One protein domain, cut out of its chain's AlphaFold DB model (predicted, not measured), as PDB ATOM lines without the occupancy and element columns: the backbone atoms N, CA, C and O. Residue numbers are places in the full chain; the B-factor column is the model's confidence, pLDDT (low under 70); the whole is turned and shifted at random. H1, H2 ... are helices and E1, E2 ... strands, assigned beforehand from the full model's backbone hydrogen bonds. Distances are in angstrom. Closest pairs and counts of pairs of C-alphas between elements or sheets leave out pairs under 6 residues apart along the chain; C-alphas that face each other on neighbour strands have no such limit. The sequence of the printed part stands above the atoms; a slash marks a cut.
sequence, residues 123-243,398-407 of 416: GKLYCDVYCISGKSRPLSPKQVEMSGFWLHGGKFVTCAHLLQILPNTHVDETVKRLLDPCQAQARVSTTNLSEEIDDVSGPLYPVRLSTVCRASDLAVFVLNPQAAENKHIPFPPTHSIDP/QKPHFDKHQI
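Overview. This is residues 123 to 243 and 398 to 407 of the 416 residues of an uncharacterized protein of Fonsecaea pedrosoi CBS 271.37 (UniProt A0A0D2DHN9). A small closed barrel of six strands has one long hairpin, E1 and E2, that runs on well past the ring as an arm, with its tip at Lys 135; the short helix H1 packs on the outside of the barrel, and H2 packs beside the strands E1 and E5, at the sheet's level. The long link of residues 190 to 203, between E4 and E5, reaches away from the barrel, its C-alphas 13 to 19 A from the mean of all C-alphas, and a tail ending in H3, residues 404 to 407, lies away from the barrel too. The printed part has 131 residues, 65 of them in named elements, in the order E1 E2 E3 H1 H2 E4 E5 E6 H3; round the ring run E1 E2 E3 E6 E5 E4 and back to E1, each pair antiparallel. The class is mixed, helices and strands; the whole is compact, with a radius of gyration of the C-alphas of 14.7 A and spans of 47 by 34 by 25 A.

Along the chain. E1, residues 123 to 132, is 28.2 A long and begins at C-alpha 123 (23.578, 7.754, 13.015). E2, residues 139 to 151, is 32.4 A long and bends by 68 degrees at residue 147. E3 is residues 155 to 158 and E4 residues 186 to 189. E5, residues 204 to 213, is 24.9 A long and bends by 59 degrees at residue 210; E6, residues 218 to 223, is 17.1 A long. H1 is residues 160 to 164, H2 residues 171 to 179, 12.2 A long, and H3 residues 404 to 407, ending at C-alpha 407 (11.068, 13.374, -4.000).

Arrangement. E1 E2 E3 and E4 E5 E6 are meanders, each strand the antiparallel neighbour of the one before. Within hydrogen-bond range are N 125 and O 146 of E1 and E2, 2.8 A, N 149 and O 157 of E2 and E3, 3.0 A, N 156 and O 221 of E3 and E6, 2.8 A, N 210 and O 220 of E5 and E6, 2.8 A, N 205 and O 188 of E5 and E4, 2.8 A, and N 126 and O 187 of E1 and E4, 2.8 A. Pairing is staggered: E2 pairs with E1 over residues 139 to 148 and with E3 over 149 to 151. H1 is on the barrel, outside it, at a height of 5.3 A over the sheet and over none of the strands. H2 is on the barrel but only just at the sheet's level, at 3.6 A; its closest C-alphas to E5 are those of Leu 179 and Leu 209, 4.8 A. H1 and H2 only just touch, with 3 pairs of C-alphas within 8 A, the closest those of Leu 163 and Val 171, 5.9 A. H3 is not on the barrel. Every O i to N i+4 pair is within hydrogen-bond range in H2; H1 has 0 of 1, but 2 of 2 O i to N i+3 pairs, and H3 is too short for an O i to N i+4 pair.

Size, cuts and confidence. The C-alphas farthest apart are those of Lys 135 and His 405, 49.0 A. Residues 244 to 397 are cut out; C-alphas 243 and 398 are 5.7 A apart. The link from E4 to E5 is long. The mean pLDDT of the printed part is 81.3, and it is under 70 at residues 133 to 137, 184, 195 to 202, 227 to 235 and 401 to 407.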
ATOM      1  N   GLY A 123      23.015   8.617  14.043       93.75
ATOM      2  CA  GLY A 123      23.578   7.754  13.015       93.75
ATOM      3  C   GLY A 123      25.098   7.814  12.972       93.75
ATOM      4  O   GLY A 123      25.726   8.746  13.484       93.75
ATOM      5  N   LYS A 124      25.673   6.804  12.326       93.76
ATOM      6  CA  LYS A 124      27.102   6.700  12.048       93.76
ATOM      7  C   LYS A 124      27.350   7.049  10.587       93.76
ATOM      8  O   LYS A 124      26.850   6.364   9.699       93.76
ATOM      9  N   LEU A 125      28.104   8.112  10.340       93.41
ATOM     10  CA  LEU A 125      28.581   8.493   9.017       93.41
ATOM     11  C   LEU A 125      29.866   7.739   8.698       93.41
ATOM     12  O   LEU A 125      30.817   7.782   9.474       93.41
ATOM     13  N   TYR A 126      29.901   7.151   7.513       91.30
ATOM     14  CA  TYR A 126      31.089   6.619   6.867       91.30
ATOM     15  C   TYR A 126      31.325   7.443   5.611       91.30
ATOM     16  O   TYR A 126      30.415   7.578   4.790       91.30
ATOM     17  N   CYS A 127      32.509   8.026   5.456       90.95
ATOM     18  CA  CYS A 127      32.824   8.806   4.265       90.95
ATOM     19  C   CYS A 127      34.290   8.693   3.872       90.95
ATOM     20  O   CYS A 127      35.158   8.566   4.731       90.95
ATOM     21  N   ASP A 128      34.571   8.771   2.575       90.94
ATOM     22  CA  ASP A 128      35.948   8.791   2.095       90.94
ATOM     23  C   ASP A 128      36.520  10.213   2.113       90.94
ATOM     24  O   ASP A 128      35.963  11.143   1.521       90.94
ATOM     25  N   VAL A 129      37.680  10.373   2.751       89.91
ATOM     26  CA  VAL A 129      38.520  11.571   2.652       89.91
ATOM     27  C   VAL A 129      39.763  11.277   1.824       89.91
ATOM     28  O   VAL A 129      40.356  10.201   1.898       89.91
ATOM     29  N   TYR A 130      40.184  12.243   1.015       90.19
ATOM     30  CA  TYR A 130      41.260  12.040   0.049       90.19
ATOM     31  C   TYR A 130      42.580  12.515   0.621       90.19
ATOM     32  O   TYR A 130      42.821  13.713   0.738       90.19
ATOM     33  N   CYS A 131      43.451  11.576   0.970       85.75
ATOM     34  CA  CYS A 131      44.755  11.879   1.546       85.75
ATOM     35  C   CYS A 131      45.843  11.903   0.472       85.75
ATOM     36  O   CYS A 131      45.834  11.089  -0.453       85.75
ATOM     37  N   ILE A 132      46.820  12.795   0.625       83.60
ATOM     38  CA  ILE A 132      48.029  12.783  -0.206       83.60
ATOM     39  C   ILE A 132      48.871  11.570   0.200       83.60
ATOM     40  O   ILE A 132      49.363  11.501   1.328       83.60
ATOM     41  N   SER A 133      49.037  10.606  -0.710       68.33
ATOM     42  CA  SER A 133      49.840   9.407  -0.461       68.33
ATOM     43  C   SER A 133      51.237   9.527  -1.083       68.33
ATOM     44  O   SER A 133      51.400   9.761  -2.279       68.33
ATOM     45  N   GLY A 134      52.271   9.368  -0.252       62.40
ATOM     46  CA  GLY A 134      53.666   9.258  -0.689       62.40
ATOM     47  C   GLY A 134      54.247  10.477  -1.423       62.40
ATOM     48  O   GLY A 134      53.679  11.568  -1.469       62.40
ATOM     49  N   LYS A 135      55.440  10.286  -2.005       58.53
ATOM     50  CA  LYS A 135      56.180  11.331  -2.742       58.53
ATOM     51  C   LYS A 135      55.545  11.678  -4.096       58.53
ATOM     52  O   LYS A 135      55.763  12.773  -4.604       58.53
ATOM     53  N   SER A 136      54.778  10.756  -4.677       59.54
ATOM     54  CA  SER A 136      54.196  10.849  -6.023       59.54
ATOM     55  C   SER A 136      52.879  11.635  -6.093       59.54
ATOM     56  O   SER A 136      52.375  11.854  -7.190       59.54
ATOM     57  N   ARG A 137      52.330  12.083  -4.954       68.30
ATOM     58  CA  ARG A 137      51.086  12.868  -4.839       68.30
ATOM     59  C   ARG A 137      49.775  12.259  -5.405       68.30
ATOM     60  O   ARG A 137      48.844  13.049  -5.580       68.30
ATOM     61  N   PRO A 138      49.579  10.945  -5.667       80.84
ATOM     62  CA  PRO A 138      48.223  10.479  -5.931       80.84
ATOM     63  C   PRO A 138      47.378  10.623  -4.659       80.84
ATOM     64  O   PRO A 138      47.807  10.273  -3.552       80.84
ATOM     65  N   LEU A 139      46.172  11.161  -4.828       84.09
ATOM     66  CA  LEU A 139      45.172  11.189  -3.773       84.09
ATOM     67  C   LEU A 139      44.573   9.792  -3.629       84.09
ATOM     68  O   LEU A 139      44.059   9.235  -4.597       84.09
ATOM     69  N   SER A 140      44.642   9.238  -2.425       85.96
ATOM     70  CA  SER A 140      44.037   7.950  -2.089       85.96
ATOM     71  C   SER A 140      42.824   8.176  -1.185       85.96
ATOM     72  O   SER A 140      42.980   8.888  -0.181       85.96
ATOM     73  N   PRO A 141      41.654   7.582  -1.481       88.75
ATOM     74  CA  PRO A 141      40.530   7.614  -0.558       88.75
ATOM     75  C   PRO A 141      40.888   6.830   0.707       88.75
ATOM     76  O   PRO A 141      41.490   5.755   0.644       88.75
ATOM     77  N   LYS A 142      40.544   7.390   1.862       88.36
ATOM     78  CA  LYS A 142      40.590   6.724   3.159       88.36
ATOM     79  C   LYS A 142      39.263   6.954   3.849       88.36
ATOM     80  O   LYS A 142      38.833   8.098   3.969       88.36
ATOM     81  N   GLN A 143      38.649   5.885   4.324       87.28
ATOM     82  CA  GLN A 143      37.397   6.000   5.045       87.28
ATOM     83  C   GLN A 143      37.631   6.626   6.421       87.28
ATOM     84  O   GLN A 143      38.570   6.268   7.137       87.28
ATOM     85  N   VAL A 144      36.762   7.559   6.781       87.42
ATOM     86  CA  VAL A 144      36.627   8.087   8.133       87.42
ATOM     87  C   VAL A 144      35.208   7.874   8.615       87.42
ATOM     88  O   VAL A 144      34.250   7.816   7.840       87.42
ATOM     89  N   GLU A 145      35.103   7.801   9.928       88.65
ATOM     90  CA  GLU A 145      33.860   7.623  10.640       88.65
ATOM     91  C   GLU A 145      33.568   8.857  11.484       88.65
ATOM     92  O   GLU A 145      34.478   9.425  12.085       88.65
ATOM     93  N   MET A 146      32.298   9.234  11.570       90.95
ATOM     94  CA  MET A 146      31.849  10.349  12.399       90.95
ATOM     95  C   MET A 146      30.444  10.060  12.928       90.95
ATOM     96  O   MET A 146      29.637   9.435  12.240       90.95
ATOM     97  N   SER A 147      30.121  10.503  14.138       94.97
ATOM     98  CA  SER A 147      28.736  10.470  14.612       94.97
ATOM     99  C   SER A 147      27.934  11.630  14.022       94.97
ATOM    100  O   SER A 147      28.470  12.613  13.512       94.97
ATOM    101  N   GLY A 148      26.617  11.533  14.069       96.97
ATOM    102  CA  GLY A 148      25.724  12.599  13.639       96.97
ATOM    103  C   GLY A 148      24.287  12.258  13.959       96.97
ATOM    104  O   GLY A 148      24.009  11.257  14.623       96.97
ATOM    105  N   PHE A 149      23.360  13.077  13.483       97.38
ATOM    106  CA  PHE A 149      21.941  12.812  13.679       97.38
ATOM    107  C   PHE A 149      21.077  13.324  12.538       97.38
ATOM    108  O   PHE A 149      21.412  14.285  11.840       97.38
ATOM    109  N   TRP A 150      19.939  12.663  12.366       96.22
ATOM    110  CA  TRP A 150      18.950  13.003  11.361       96.22
ATOM    111  C   TRP A 150      18.008  14.095  11.850       96.22
ATOM    112  O   TRP A 150      17.348  13.963  12.880       96.22
ATOM    113  N   LEU A 151      17.884  15.145  11.050       94.91
ATOM    114  CA  LEU A 151      16.768  16.076  11.093       94.91
ATOM    115  C   LEU A 151      15.694  15.646  10.094       94.91
ATOM    116  O   LEU A 151      15.982  15.031   9.058       94.91
ATOM    117  N   HIS A 152      14.448  16.011  10.391       88.89
ATOM    118  CA  HIS A 152      13.334  15.803   9.479       88.89
ATOM    119  C   HIS A 152      13.629  16.418   8.104       88.89
ATOM    120  O   HIS A 152      14.314  17.438   7.980       88.89
ATOM    121  N   GLY A 153      13.111  15.782   7.054       80.43
ATOM    122  CA  GLY A 153      13.409  16.166   5.679       80.43
ATOM    123  C   GLY A 153      14.768  15.674   5.181       80.43
ATOM    124  O   GLY A 153      15.284  16.253   4.241       80.43
ATOM    125  N   GLY A 154      15.363  14.635   5.780       86.81
ATOM    126  CA  GLY A 154      16.497  13.917   5.182       86.81
ATOM    127  C   GLY A 154      17.845  14.630   5.269       86.81
ATOM    128  O   GLY A 154      18.709  14.404   4.419       86.81
ATOM    129  N   LYS A 155      18.029  15.493   6.273       92.67
ATOM    130  CA  LYS A 155      19.318  16.122   6.579       92.67
ATOM    131  C   LYS A 155      20.028  15.356   7.684       92.67
ATOM    132  O   LYS A 155      19.421  15.068   8.708       92.67
ATOM    133  N   PHE A 156      21.316  15.114   7.516       95.56
ATOM    134  CA  PHE A 156      22.176  14.520   8.525       95.56
ATOM    135  C   PHE A 156      23.217  15.544   8.981       95.56
ATOM    136  O   PHE A 156      23.985  16.058   8.167       95.56
ATOM    137  N   VAL A 157      23.210  15.876  10.269       97.24
ATOM    138  CA  VAL A 157      24.052  16.919  10.870       97.24
ATOM    139  C   VAL A 157      25.221  16.277  11.607       97.24
ATOM    140  O   VAL A 157      25.032  15.304  12.332       97.24
ATOM    141  N   THR A 158      26.425  16.817  11.416       96.18
ATOM    142  CA  THR A 158      27.670  16.313  12.012       96.18
ATOM    143  C   THR A 158      28.745  17.418  12.092       96.18
ATOM    144  O   THR A 158      28.489  18.568  11.722       96.18
ATOM    145  N   CYS A 159      29.949  17.087  12.562       92.26
ATOM    146  CA  CYS A 159      31.095  17.997  12.626       92.26
ATOM    147  C   CYS A 159      31.815  18.140  11.273       92.26
ATOM    148  O   CYS A 159      31.969  17.173  10.528       92.26
ATOM    149  N   ALA A 160      32.335  19.329  10.962       91.70
ATOM    150  CA  ALA A 160      33.117  19.565   9.741       91.70
ATOM    151  C   ALA A 160      34.568  19.065   9.839       91.70
ATOM    152  O   ALA A 160      35.206  18.829   8.809       91.70
ATOM    153  N   HIS A 161      35.097  18.883  11.050       87.59
ATOM    154  CA  HIS A 161      36.459  18.424  11.285       87.59
ATOM    155  C   HIS A 161      36.681  16.974  10.847       87.59
ATOM    156  O   HIS A 161      37.831  16.545  10.818       87.59
ATOM    157  N   LEU A 162      35.640  16.258  10.388       86.85
ATOM    158  CA  LEU A 162      35.797  15.014   9.620       86.85
ATOM    159  C   LEU A 162      36.821  15.180   8.486       86.85
ATOM    160  O   LEU A 162      37.615  14.284   8.219       86.85
ATOM    161  N   LEU A 163      36.867  16.373   7.880       87.32
ATOM    162  CA  LEU A 163      37.780  16.737   6.791       87.32
ATOM    163  C   LEU A 163      39.242  16.897   7.242       87.32
ATOM    164  O   LEU A 163      40.113  17.177   6.420       87.32
ATOM    165  N   GLN A 164      39.506  16.800   8.542       82.58
ATOM    166  CA  GLN A 164      40.807  17.025   9.171       82.58
ATOM    167  C   GLN A 164      41.161  15.936  10.195       82.58
ATOM    168  O   GLN A 164      42.190  16.056  10.856       82.58
ATOM    169  N   ILE A 165      40.352  14.871  10.314       77.87
ATOM    170  CA  ILE A 165      40.657  13.725  11.186       77.87
ATOM    171  C   ILE A 165      41.986  13.097  10.773       77.87
ATOM    172  O   ILE A 165      42.849  12.856  11.613       77.87
ATOM    173  N   LEU A 166      42.153  12.816   9.476       78.38
ATOM    174  CA  LEU A 166      43.362  12.177   8.976       78.38
ATOM    175  C   LEU A 166      44.417  13.219   8.594       78.38
ATOM    176  O   LEU A 166      44.111  14.169   7.855       78.38
ATOM    177  N   PRO A 167      45.681  13.027   9.014       73.47
ATOM    178  CA  PRO A 167      46.770  13.875   8.560       73.47
ATOM    179  C   PRO A 167      46.897  13.789   7.034       73.47
ATOM    180  O   PRO A 167      46.706  12.730   6.434       73.47
ATOM    181  N   ASN A 168      47.261  14.907   6.404       80.88
ATOM    182  CA  ASN A 168      47.425  15.042   4.948       80.88
ATOM    183  C   ASN A 168      46.135  14.902   4.119       80.88
ATOM    184  O   ASN A 168      46.209  14.648   2.911       80.88
ATOM    185  N   THR A 169      44.962  15.084   4.732       85.20
ATOM    186  CA  THR A 169      43.698  15.182   3.990       85.20
ATOM    187  C   THR A 169      43.706  16.404   3.067       85.20
ATOM    188  O   THR A 169      43.900  17.541   3.502       85.20
ATOM    189  N   HIS A 170      43.460  16.186   1.777       90.21
ATOM    190  CA  HIS A 170      43.259  17.234   0.789       90.21
ATOM    191  C   HIS A 170      41.809  17.728   0.858       90.21
ATOM    192  O   HIS A 170      40.918  17.234   0.159       90.21
ATOM    193  N   VAL A 171      41.580  18.727   1.711       89.49
ATOM    194  CA  VAL A 171      40.238  19.225   2.058       89.49
ATOM    195  C   VAL A 171      39.421  19.633   0.829       89.49
ATOM    196  O   VAL A 171      38.281  19.198   0.703       89.49
ATOM    197  N   ASP A 172      39.987  20.409  -0.099       89.97
ATOM    198  CA  ASP A 172      39.211  20.977  -1.214       89.97
ATOM    199  C   ASP A 172      38.693  19.908  -2.191       89.97
ATOM    200  O   ASP A 172      37.516  19.908  -2.547       89.97
ATOM    201  N   GLU A 173      39.542  18.952  -2.579       90.82
ATOM    202  CA  GLU A 173      39.138  17.815  -3.415       90.82
ATOM    203  C   GLU A 173      38.140  16.905  -2.688       90.82
ATOM    204  O   GLU A 173      37.166  16.461  -3.292       90.82
ATOM    205  N   THR A 174      38.330  16.674  -1.384       92.31
ATOM    206  CA  THR A 174      37.377  15.895  -0.578       92.31
ATOM    207  C   THR A 174      35.997  16.557  -0.579       92.31
ATOM    208  O   THR A 174      35.003  15.909  -0.890       92.31
ATOM    209  N   VAL A 175      35.926  17.867  -0.317       92.73
ATOM    210  CA  VAL A 175      34.668  18.631  -0.355       92.73
ATOM    211  C   VAL A 175      34.034  18.575  -1.743       92.73
ATOM    212  O   VAL A 175      32.842  18.303  -1.852       92.73
ATOM    213  N   LYS A 176      34.818  18.780  -2.808       91.38
ATOM    214  CA  LYS A 176      34.334  18.717  -4.193       91.38
ATOM    215  C   LYS A 176      33.661  17.376  -4.506       91.38
ATOM    216  O   LYS A 176      32.593  17.371  -5.108       91.38
ATOM    217  N   ARG A 177      34.260  16.262  -4.081       90.81
ATOM    218  CA  ARG A 177      33.728  14.910  -4.317       90.81
ATOM    219  C   ARG A 177      32.514  14.593  -3.457       90.81
ATOM    220  O   ARG A 177      31.550  14.037  -3.961       90.81
ATOM    221  N   LEU A 178      32.522  15.002  -2.189       92.25
ATOM    222  CA  LEU A 178      31.372  14.808  -1.303       92.25
ATOM    223  C   LEU A 178      30.151  15.640  -1.731       92.25
ATOM    224  O   LEU A 178      29.025  15.249  -1.431       92.25
ATOM    225  N   LEU A 179      30.354  16.771  -2.414       89.77
ATOM    226  CA  LEU A 179      29.279  17.580  -3.004       89.77
ATOM    227  C   LEU A 179      28.693  16.961  -4.285       89.77
ATOM    228  O   LEU A 179      27.534  17.237  -4.604       89.77
ATOM    229  N   ASP A 180      29.473  16.164  -5.023       85.95
ATOM    230  CA  ASP A 180      29.073  15.576  -6.304       85.95
ATOM    231  C   ASP A 180      28.092  14.405  -6.082       85.95
ATOM    232  O   ASP A 180      28.469  13.372  -5.519       85.95
ATOM    233  N   PRO A 181      26.823  14.522  -6.519       78.85
ATOM    234  CA  PRO A 181      25.821  13.484  -6.302       78.85
ATOM    235  C   PRO A 181      26.115  12.186  -7.075       78.85
ATOM    236  O   PRO A 181      25.652  11.127  -6.656       78.85
ATOM    237  N   CYS A 182      26.919  12.230  -8.141       78.01
ATOM    238  CA  CYS A 182      27.318  11.046  -8.909       78.01
ATOM    239  C   CYS A 182      28.502  10.301  -8.275       78.01
ATOM    240  O   CYS A 182      28.760   9.150  -8.617       78.01
ATOM    241  N   GLN A 183      29.235  10.951  -7.367       72.56
ATOM    242  CA  GLN A 183      30.404  10.384  -6.689       72.56
ATOM    243  C   GLN A 183      30.149  10.136  -5.205       72.56
ATOM    244  O   GLN A 183      31.110  10.003  -4.454       72.56
ATOM    245  N   ALA A 184      28.890  10.116  -4.760       63.22
ATOM    246  CA  ALA A 184      28.560  10.083  -3.341       63.22
ATOM    247  C   ALA A 184      29.232   8.914  -2.608       63.22
ATOM    248  O   ALA A 184      28.823   7.756  -2.685       63.22
ATOM    249  N   GLN A 185      30.269   9.276  -1.863       80.92
ATOM    250  CA  GLN A 185      31.142   8.396  -1.089       80.92
ATOM    251  C   GLN A 185      30.835   8.458   0.402       80.92
ATOM    252  O   GLN A 185      31.659   8.078   1.225       80.92
ATOM    253  N   ALA A 186      29.661   8.977   0.755       91.08
ATOM    254  CA  ALA A 186      29.211   9.084   2.125       91.08
ATOM    255  C   ALA A 186      27.941   8.258   2.329       91.08
ATOM    256  O   ALA A 186      27.010   8.287   1.519       91.08
ATOM    257  N   ARG A 187      27.917   7.502   3.423       90.56
ATOM    258  CA  ARG A 187      26.804   6.641   3.818       90.56
ATOM    259  C   ARG A 187      26.552   6.804   5.302       90.56
ATOM    260  O   ARG A 187      27.495   6.957   6.071       90.56
ATOM    261  N   VAL A 188      25.293   6.750   5.706       91.66
ATOM    262  CA  VAL A 188      24.910   6.824   7.115       91.66
ATOM    263  C   VAL A 188      24.213   5.536   7.515       91.66
ATOM    264  O   VAL A 188      23.233   5.153   6.878       91.66
ATOM    265  N   SER A 189      24.692   4.892   8.576       89.86
ATOM    266  CA  SER A 189      23.968   3.815   9.249       89.86
ATOM    267  C   SER A 189      23.128   4.358  10.402       89.86
ATOM    268  O   SER A 189      23.524   5.306  11.087       89.86
ATOM    269  N   THR A 190      21.983   3.725  10.634       88.31
ATOM    270  CA  THR A 190      21.138   3.921  11.820       88.31
ATOM    271  C   THR A 190      20.941   2.619  12.596       88.31
ATOM    272  O   THR A 190      19.967   2.493  13.331       88.31
ATOM    273  N   THR A 191      21.784   1.613  12.392       87.31
ATOM    274  CA  THR A 191      21.761   0.379  13.188       87.31
ATOM    275  C   THR A 191      22.371   0.620  14.560       87.31
ATOM    276  O   THR A 191      23.272   1.446  14.685       87.31
ATOM    277  N   ASN A 192      21.926  -0.113  15.584       87.97
ATOM    278  CA  ASN A 192      22.570  -0.088  16.897       87.97
ATOM    279  C   ASN A 192      24.067  -0.396  16.766       87.97
ATOM    280  O   ASN A 192      24.879   0.390  17.234       87.97
ATOM    281  N   LEU A 193      24.425  -1.492  16.092       84.86
ATOM    282  CA  LEU A 193      25.817  -1.858  15.837       84.86
ATOM    283  C   LEU A 193      26.343  -1.129  14.600       84.86
ATOM    284  O   LEU A 193      25.790  -1.271  13.509       84.86
ATOM    285  N   SER A 194      27.413  -0.363  14.769       75.41
ATOM    286  CA  SER A 194      28.172   0.265  13.692       75.41
ATOM    287  C   SER A 194      29.423  -0.561  13.404       75.41
ATOM    288  O   SER A 194      30.531  -0.159  13.753       75.41
ATOM    289  N   GLU A 195      29.241  -1.735  12.811       65.14
ATOM    290  CA  GLU A 195      30.361  -2.554  12.341       65.14
ATOM    291  C   GLU A 195      30.955  -1.957  11.051       65.14
ATOM    292  O   GLU A 195      30.394  -1.021  10.457       65.14
ATOM    293  N   GLU A 196      32.131  -2.443  10.644       56.14
ATOM    294  CA  GLU A 196      32.733  -2.074   9.359       56.14
ATOM    295  C   GLU A 196      31.740  -2.355   8.220       56.14
ATOM    296  O   GLU A 196      30.938  -3.282   8.307       56.14
ATOM    297  N   ILE A 197      31.767  -1.531   7.161       55.49
ATOM    298  CA  ILE A 197      30.739  -1.506   6.095       55.49
ATOM    299  C   ILE A 197      30.418  -2.898   5.531       55.49
ATOM    300  O   ILE A 197      29.278  -3.138   5.128       55.49
ATOM    301  N   ASP A 198      31.406  -3.790   5.513       52.89
ATOM    302  CA  ASP A 198      31.284  -5.129   4.948       52.89
ATOM    303  C   ASP A 198      30.404  -6.074   5.796       52.89
ATOM    304  O   ASP A 198      29.833  -7.009   5.238       52.89
ATOM    305  N   ASP A 199      30.190  -5.769   7.082       54.30
ATOM    306  CA  ASP A 199      29.402  -6.578   8.027       54.30
ATOM    307  C   ASP A 199      28.084  -5.898   8.479       54.30
ATOM    308  O   ASP A 199      27.338  -6.427   9.306       54.30
ATOM    309  N   VAL A 200      27.727  -4.732   7.916       56.60
ATOM    310  CA  VAL A 200      26.560  -3.958   8.384       56.60
ATOM    311  C   VAL A 200      25.239  -4.670   8.074       56.60
ATOM    312  O   VAL A 200      24.758  -4.713   6.940       56.60
ATOM    313  N   SER A 201      24.582  -5.143   9.130       59.40
ATOM    314  CA  SER A 201      23.312  -5.881   9.109       59.40
ATOM    315  C   SER A 201      22.048  -5.013   8.934       59.40
ATOM    316  O   SER A 201      20.945  -5.444   9.274       59.40
ATOM    317  N   GLY A 202      22.147  -3.803   8.369       69.28
ATOM    318  CA  GLY A 202      20.990  -2.906   8.236       69.28
ATOM    319  C   GLY A 202      21.097  -1.799   7.180       69.28
ATOM    320  O   GLY A 202      21.992  -1.817   6.334       69.28
ATOM    321  N   PRO A 203      20.133  -0.855   7.163       75.29
ATOM    322  CA  PRO A 203      20.016   0.131   6.096       75.29
ATOM    323  C   PRO A 203      21.168   1.143   6.132       75.29
ATOM    324  O   PRO A 203      21.386   1.831   7.129       75.29
ATOM    325  N   LEU A 204      21.859   1.274   4.998       83.72
ATOM    326  CA  LEU A 204      22.868   2.300   4.753       83.72
ATOM    327  C   LEU A 204      22.305   3.355   3.809       83.72
ATOM    328  O   LEU A 204      22.044   3.087   2.637       83.72
ATOM    329  N   TYR A 205      22.147   4.571   4.315       87.20
ATOM    330  CA  TYR A 205      21.599   5.694   3.572       87.20
ATOM    331  C   TYR A 205      22.703   6.398   2.788       87.20
ATOM    332  O   TYR A 205      23.578   7.000   3.415       87.20
ATOM    333  N   PRO A 206      22.692   6.375   1.445       88.56
ATOM    334  CA  PRO A 206      23.618   7.183   0.673       88.56
ATOM    335  C   PRO A 206      23.308   8.662   0.893       88.56
ATOM    336  O   PRO A 206      22.157   9.101   0.803       88.56
ATOM    337  N   VAL A 207      24.347   9.441   1.169       91.10
ATOM    338  CA  VAL A 207      24.237  10.879   1.393       91.10
ATOM    339  C   VAL A 207      25.295  11.633   0.601       91.10
ATOM    340  O   VAL A 207      26.328  11.093   0.215       91.10
ATOM    341  N   ARG A 208      25.039  12.914   0.369       92.11
ATOM    342  CA  ARG A 208      26.008  13.856  -0.191       92.11
ATOM    343  C   ARG A 208      26.134  15.058   0.722       92.11
ATOM    344  O   ARG A 208      25.178  15.419   1.411       92.11
ATOM    345  N   LEU A 209      27.296  15.691   0.721       93.50
ATOM    346  CA  LEU A 209      27.483  16.948   1.422       93.50
ATOM    347  C   LEU A 209      26.565  18.001   0.789       93.50
ATOM    348  O   LEU A 209      26.413  18.085  -0.430       93.50
ATOM    349  N   SER A 210      25.916  18.787   1.634       92.18
ATOM    350  CA  SER A 210      25.152  19.965   1.234       92.18
ATOM    351  C   SER A 210      25.893  21.225   1.629       92.18
ATOM    352  O   SER A 210      26.108  22.124   0.822       92.18
ATOM    353  N   THR A 211      26.234  21.293   2.912       91.70
ATOM    354  CA  THR A 211      26.714  22.512   3.545       91.70
ATOM    355  C   THR A 211      27.871  22.141   4.446       91.70
ATOM    356  O   THR A 211      27.787  21.179   5.205       91.70
ATOM    357  N   VAL A 212      28.944  22.920   4.386       91.66
ATOM    358  CA  VAL A 212      30.059  22.812   5.320       91.66
ATOM    359  C   VAL A 212      30.460  24.206   5.772       91.66
ATOM    360  O   VAL A 212      30.731  25.092   4.964       91.66
ATOM    361  N   CYS A 213      30.496  24.410   7.082       91.16
ATOM    362  CA  CYS A 213      31.000  25.615   7.709       91.16
ATOM    363  C   CYS A 213      32.159  25.227   8.622       91.16
ATOM    364  O   CYS A 213      31.961  24.935   9.797       91.16
ATOM    365  N   ARG A 214      33.381  25.239   8.076       87.38
ATOM    366  CA  ARG A 214      34.596  24.920   8.845       87.38
ATOM    367  C   ARG A 214      34.721  25.815  10.080       87.38
ATOM    368  O   ARG A 214      34.925  25.312  11.168       87.38
ATOM    369  N   ALA A 215      34.467  27.117   9.922       84.65
ATOM    370  CA  ALA A 215      34.493  28.100  11.010       84.65
ATOM    371  C   ALA A 215      33.450  27.873  12.121       84.65
ATOM    372  O   ALA A 215      33.541  28.492  13.168       84.65
ATOM    373  N   SER A 216      32.434  27.040  11.911       88.06
ATOM    374  CA  SER A 216      31.486  26.640  12.963       88.06
ATOM    375  C   SER A 216      31.541  25.135  13.218       88.06
ATOM    376  O   SER A 216      30.616  24.575  13.792       88.06
ATOM    377  N   ASP A 217      32.587  24.479  12.717       89.58
ATOM    378  CA  ASP A 217      32.775  23.034  12.738       89.58
ATOM    379  C   ASP A 217      31.484  22.232  12.469       89.58
ATOM    380  O   ASP A 217      31.168  21.260  13.145       89.58
ATOM    381  N   LEU A 218      30.708  22.666  11.472       92.51
ATOM    382  CA  LEU A 218      29.388  22.117  11.163       92.51
ATOM    383  C   LEU A 218      29.353  21.618   9.721       92.51
ATOM    384  O   LEU A 218      29.649  22.373   8.790       92.51
ATOM    385  N   ALA A 219      28.944  20.371   9.526       94.25
ATOM    386  CA  ALA A 219      28.667  19.796   8.219       94.25
ATOM    387  C   ALA A 219      27.242  19.234   8.179       94.25
ATOM    388  O   ALA A 219      26.754  18.633   9.135       94.25
ATOM    389  N   VAL A 220      26.572  19.443   7.050       95.44
ATOM    390  CA  VAL A 220      25.230  18.931   6.785       95.44
ATOM    391  C   VAL A 220      25.285  18.116   5.510       95.44
ATOM    392  O   VAL A 220      25.607  18.634   4.436       95.44
ATOM    393  N   PHE A 221      24.942  16.846   5.640       94.39
ATOM    394  CA  PHE A 221      24.710  15.926   4.546       94.39
ATOM    395  C   PHE A 221      23.217  15.802   4.285       94.39
ATOM    396  O   PHE A 221      22.389  16.102   5.145       94.39
ATOM    397  N   VAL A 222      22.867  15.359   3.089       91.64
ATOM    398  CA  VAL A 222      21.483  15.113   2.699       91.64
ATOM    399  C   VAL A 222      21.375  13.808   1.946       91.64
ATOM    400  O   VAL A 222      22.339  13.397   1.297       91.64
ATOM    401  N   LEU A 223      20.207  13.169   2.018       88.34
ATOM    402  CA  LEU A 223      19.925  11.952   1.260       88.34
ATOM    403  C   LEU A 223      20.268  12.155  -0.218       88.34
ATOM    404  O   LEU A 223      19.889  13.158  -0.829       88.34
ATOM    405  N   ASN A 224      20.994  11.192  -0.779       85.14
ATOM    406  CA  ASN A 224      21.333  11.179  -2.188       85.14
ATOM    407  C   ASN A 224      20.543  10.080  -2.914       85.14
ATOM    408  O   ASN A 224      21.029   8.950  -3.013       85.14
ATOM    409  N   PRO A 225      19.351  10.390  -3.452       73.12
ATOM    410  CA  PRO A 225      18.530   9.399  -4.141       73.12
ATOM    411  C   PRO A 225      19.208   8.840  -5.400       73.12
ATOM    412  O   PRO A 225      18.928   7.711  -5.776       73.12
ATOM    413  N   GLN A 226      20.141   9.570  -6.025       71.09
ATOM    414  CA  GLN A 226      20.865   9.076  -7.206       71.09
ATOM    415  C   GLN A 226      21.790   7.897  -6.889       71.09
ATOM    416  O   GLN A 226      22.037   7.065  -7.752       71.09
ATOM    417  N   ALA A 227      22.284   7.818  -5.652       68.38
ATOM    418  CA  ALA A 227      23.129   6.725  -5.182       68.38
ATOM    419  C   ALA A 227      22.324   5.612  -4.482       68.38
ATOM    420  O   ALA A 227      22.898   4.619  -4.034       68.38
ATOM    421  N   ALA A 228      20.999   5.759  -4.378       62.82
ATOM    422  CA  ALA A 228      20.108   4.711  -3.903       62.82
ATOM    423  C   ALA A 228      19.846   3.714  -5.044       62.82
ATOM    424  O   ALA A 228      18.769   3.671  -5.627       62.82
ATOM    425  N   GLU A 229      20.869   2.940  -5.407       55.95
ATOM    426  CA  GLU A 229      20.784   1.888  -6.423       55.95
ATOM    427  C   GLU A 229      19.785   0.803  -5.987       55.95
ATOM    428  O   GLU A 229      20.173  -0.090  -5.244       55.95
ATOM    429  N   ASN A 230      18.513   0.877  -6.401       49.63
ATOM    430  CA  ASN A 230      17.480  -0.185  -6.363       49.63
ATOM    431  C   ASN A 230      17.341  -1.051  -5.085       49.63
ATOM    432  O   ASN A 230      16.656  -2.073  -5.095       49.63
ATOM    433  N   LYS A 231      17.952  -0.670  -3.962       56.46
ATOM    434  CA  LYS A 231      17.834  -1.352  -2.676       56.46
ATOM    435  C   LYS A 231      16.612  -0.789  -1.968       56.46
ATOM    436  O   LYS A 231      16.446   0.428  -1.904       56.46
ATOM    437  N   HIS A 232      15.782  -1.671  -1.412       59.61
ATOM    438  CA  HIS A 232      14.657  -1.321  -0.541       59.61
ATOM    439  C   HIS A 232      15.156  -0.699   0.775       59.61
ATOM    440  O   HIS A 232      15.054  -1.291   1.845       59.61
ATOM    441  N   ILE A 233      15.742   0.492   0.697       63.27
ATOM    442  CA  ILE A 233      16.078   1.319   1.846       63.27
ATOM    443  C   ILE A 233      14.832   2.168   2.117       63.27
ATOM    444  O   ILE A 233      14.364   2.850   1.202       63.27
ATOM    445  N   PRO A 234      14.252   2.131   3.326       64.69
ATOM    446  CA  PRO A 234      13.106   2.972   3.636       64.69
ATOM    447  C   PRO A 234      13.555   4.433   3.611       64.69
ATOM    448  O   PRO A 234      14.324   4.850   4.472       64.69
ATOM    449  N   PHE A 235      13.108   5.191   2.609       66.49
ATOM    450  CA  PHE A 235      13.340   6.628   2.491       66.49
ATOM    451  C   PHE A 235      12.075   7.390   2.900       66.49
ATOM    452  O   PHE A 235      11.008   7.103   2.351       66.49
ATOM    453  N   PRO A 236      12.162   8.402   3.783       70.91
ATOM    454  CA  PRO A 236      13.331   8.862   4.550       70.91
ATOM    455  C   PRO A 236      13.700   7.911   5.713       70.91
ATOM    456  O   PRO A 236      12.926   7.004   6.013       70.91
ATOM    457  N   PRO A 237      14.847   8.122   6.396       78.08
ATOM    458  CA  PRO A 237      15.169   7.428   7.642       78.08
ATOM    459  C   PRO A 237      14.002   7.436   8.629       78.08
ATOM    460  O   PRO A 237      13.369   8.472   8.838       78.08
ATOM    461  N   THR A 238      13.740   6.283   9.251       82.05
ATOM    462  CA  THR A 238      12.585   6.070  10.140       82.05
ATOM    463  C   THR A 238      12.559   7.045  11.318       82.05
ATOM    464  O   THR A 238      11.494   7.510  11.716       82.05
ATOM    465  N   HIS A 239      13.732   7.378  11.863       90.51
ATOM    466  CA  HIS A 239      13.873   8.255  13.021       90.51
ATOM    467  C   HIS A 239      14.600   9.538  12.634       90.51
ATOM    468  O   HIS A 239      15.694   9.514  12.074       90.51
ATOM    469  N   SER A 240      13.976  10.673  12.938       93.51
ATOM    470  CA  SER A 240      14.528  12.002  12.696       93.51
ATOM    471  C   SER A 240      13.969  12.994  13.709       93.51
ATOM    472  O   SER A 240      12.863  12.814  14.219       93.51
ATOM    473  N   ILE A 241      14.735  14.041  14.005       95.51
ATOM    474  CA  ILE A 241      14.319  15.111  14.906       95.51
ATOM    475  C   ILE A 241      13.624  16.214  14.111       95.51
ATOM    476  O   ILE A 241      14.150  16.695  13.106       95.51
ATOM    477  N   ASP A 242      12.457  16.651  14.581       93.67
ATOM    478  CA  ASP A 242      11.800  17.848  14.061       93.67
ATOM    479  C   ASP A 242      12.719  19.077  14.256       93.67
ATOM    480  O   ASP A 242      13.106  19.369  15.392       93.67
ATOM    481  N   PRO A 243      13.068  19.831  13.195       93.44
ATOM    482  CA  PRO A 243      13.838  21.069  13.307       93.44
ATOM    483  C   PRO A 243      13.243  22.120  14.262       93.44
ATOM    484  O   PRO A 243      13.963  23.021  14.693       93.44
ATOM    485  N   GLN A 398      17.189  24.780   9.726       93.36
ATOM    486  CA  GLN A 398      15.761  24.801   9.396       93.36
ATOM    487  C   GLN A 398      15.456  25.095   7.921       93.36
ATOM    488  O   GLN A 398      14.339  24.834   7.477       93.36
ATOM    489  N   LYS A 399      16.415  25.600   7.128       89.00
ATOM    490  CA  LYS A 399      16.184  25.858   5.693       89.00
ATOM    491  C   LYS A 399      15.707  24.586   4.983       89.00
ATOM    492  O   LYS A 399      16.348  23.553   5.147       89.00
ATOM    493  N   PRO A 400      14.652  24.602   4.161       78.10
ATOM    494  CA  PRO A 400      14.290  23.419   3.390       78.10
ATOM    495  C   PRO A 400      15.448  23.042   2.460       78.10
ATOM    496  O   PRO A 400      16.059  23.910   1.840       78.10
ATOM    497  N   HIS A 401      15.777  21.754   2.392       67.35
ATOM    498  CA  HIS A 401      16.771  21.257   1.432       67.35
ATOM    499  C   HIS A 401      16.132  20.639   0.191       67.35
ATOM    500  O   HIS A 401      16.701  20.675  -0.895       67.35
ATOM    501  N   PHE A 402      14.910  20.137   0.346       61.58
ATOM    502  CA  PHE A 402      14.194  19.422  -0.693       61.58
ATOM    503  C   PHE A 402      12.935  20.182  -1.095       61.58
ATOM    504  O   PHE A 402      12.143  20.589  -0.244       61.58
ATOM    505  N   ASP A 403      12.735  20.328  -2.402       48.29
ATOM    506  CA  ASP A 403      11.413  20.594  -2.950       48.29
ATOM    507  C   ASP A 403      10.611  19.291  -2.829       48.29
ATOM    508  O   ASP A 403      10.968  18.274  -3.431       48.29
ATOM    509  N   LYS A 404       9.555  19.293  -2.009       46.05
ATOM    510  CA  LYS A 404       8.710  18.119  -1.722       46.05
ATOM    511  C   LYS A 404       8.229  17.434  -3.015       46.05
ATOM    512  O   LYS A 404       8.107  16.214  -3.066       46.05
ATOM    513  N   HIS A 405       8.073  18.205  -4.095       44.58
ATOM    514  CA  HIS A 405       7.679  17.713  -5.415       44.58
ATOM    515  C   HIS A 405       8.748  16.899  -6.162       44.58
ATOM    516  O   HIS A 405       8.390  16.110  -7.040       44.58
ATOM    517  N   GLN A 406      10.039  17.063  -5.860       49.47
ATOM    518  CA  GLN A 406      11.102  16.288  -6.511       49.47
ATOM    519  C   GLN A 406      11.190  14.864  -5.959       49.47
ATOM    520  O   GLN A 406      11.359  13.931  -6.741       49.47
ATOM    521  N   ILE A 407      11.024  14.691  -4.645       49.03
ATOM    522  CA  ILE A 407      11.068  13.374  -4.000       49.03
ATOM    523  C   ILE A 407       9.844  12.550  -4.385       49.03
ATOM    524  O   ILE A 407      10.019  11.408  -4.789       49.03
TER     525      ILE A 407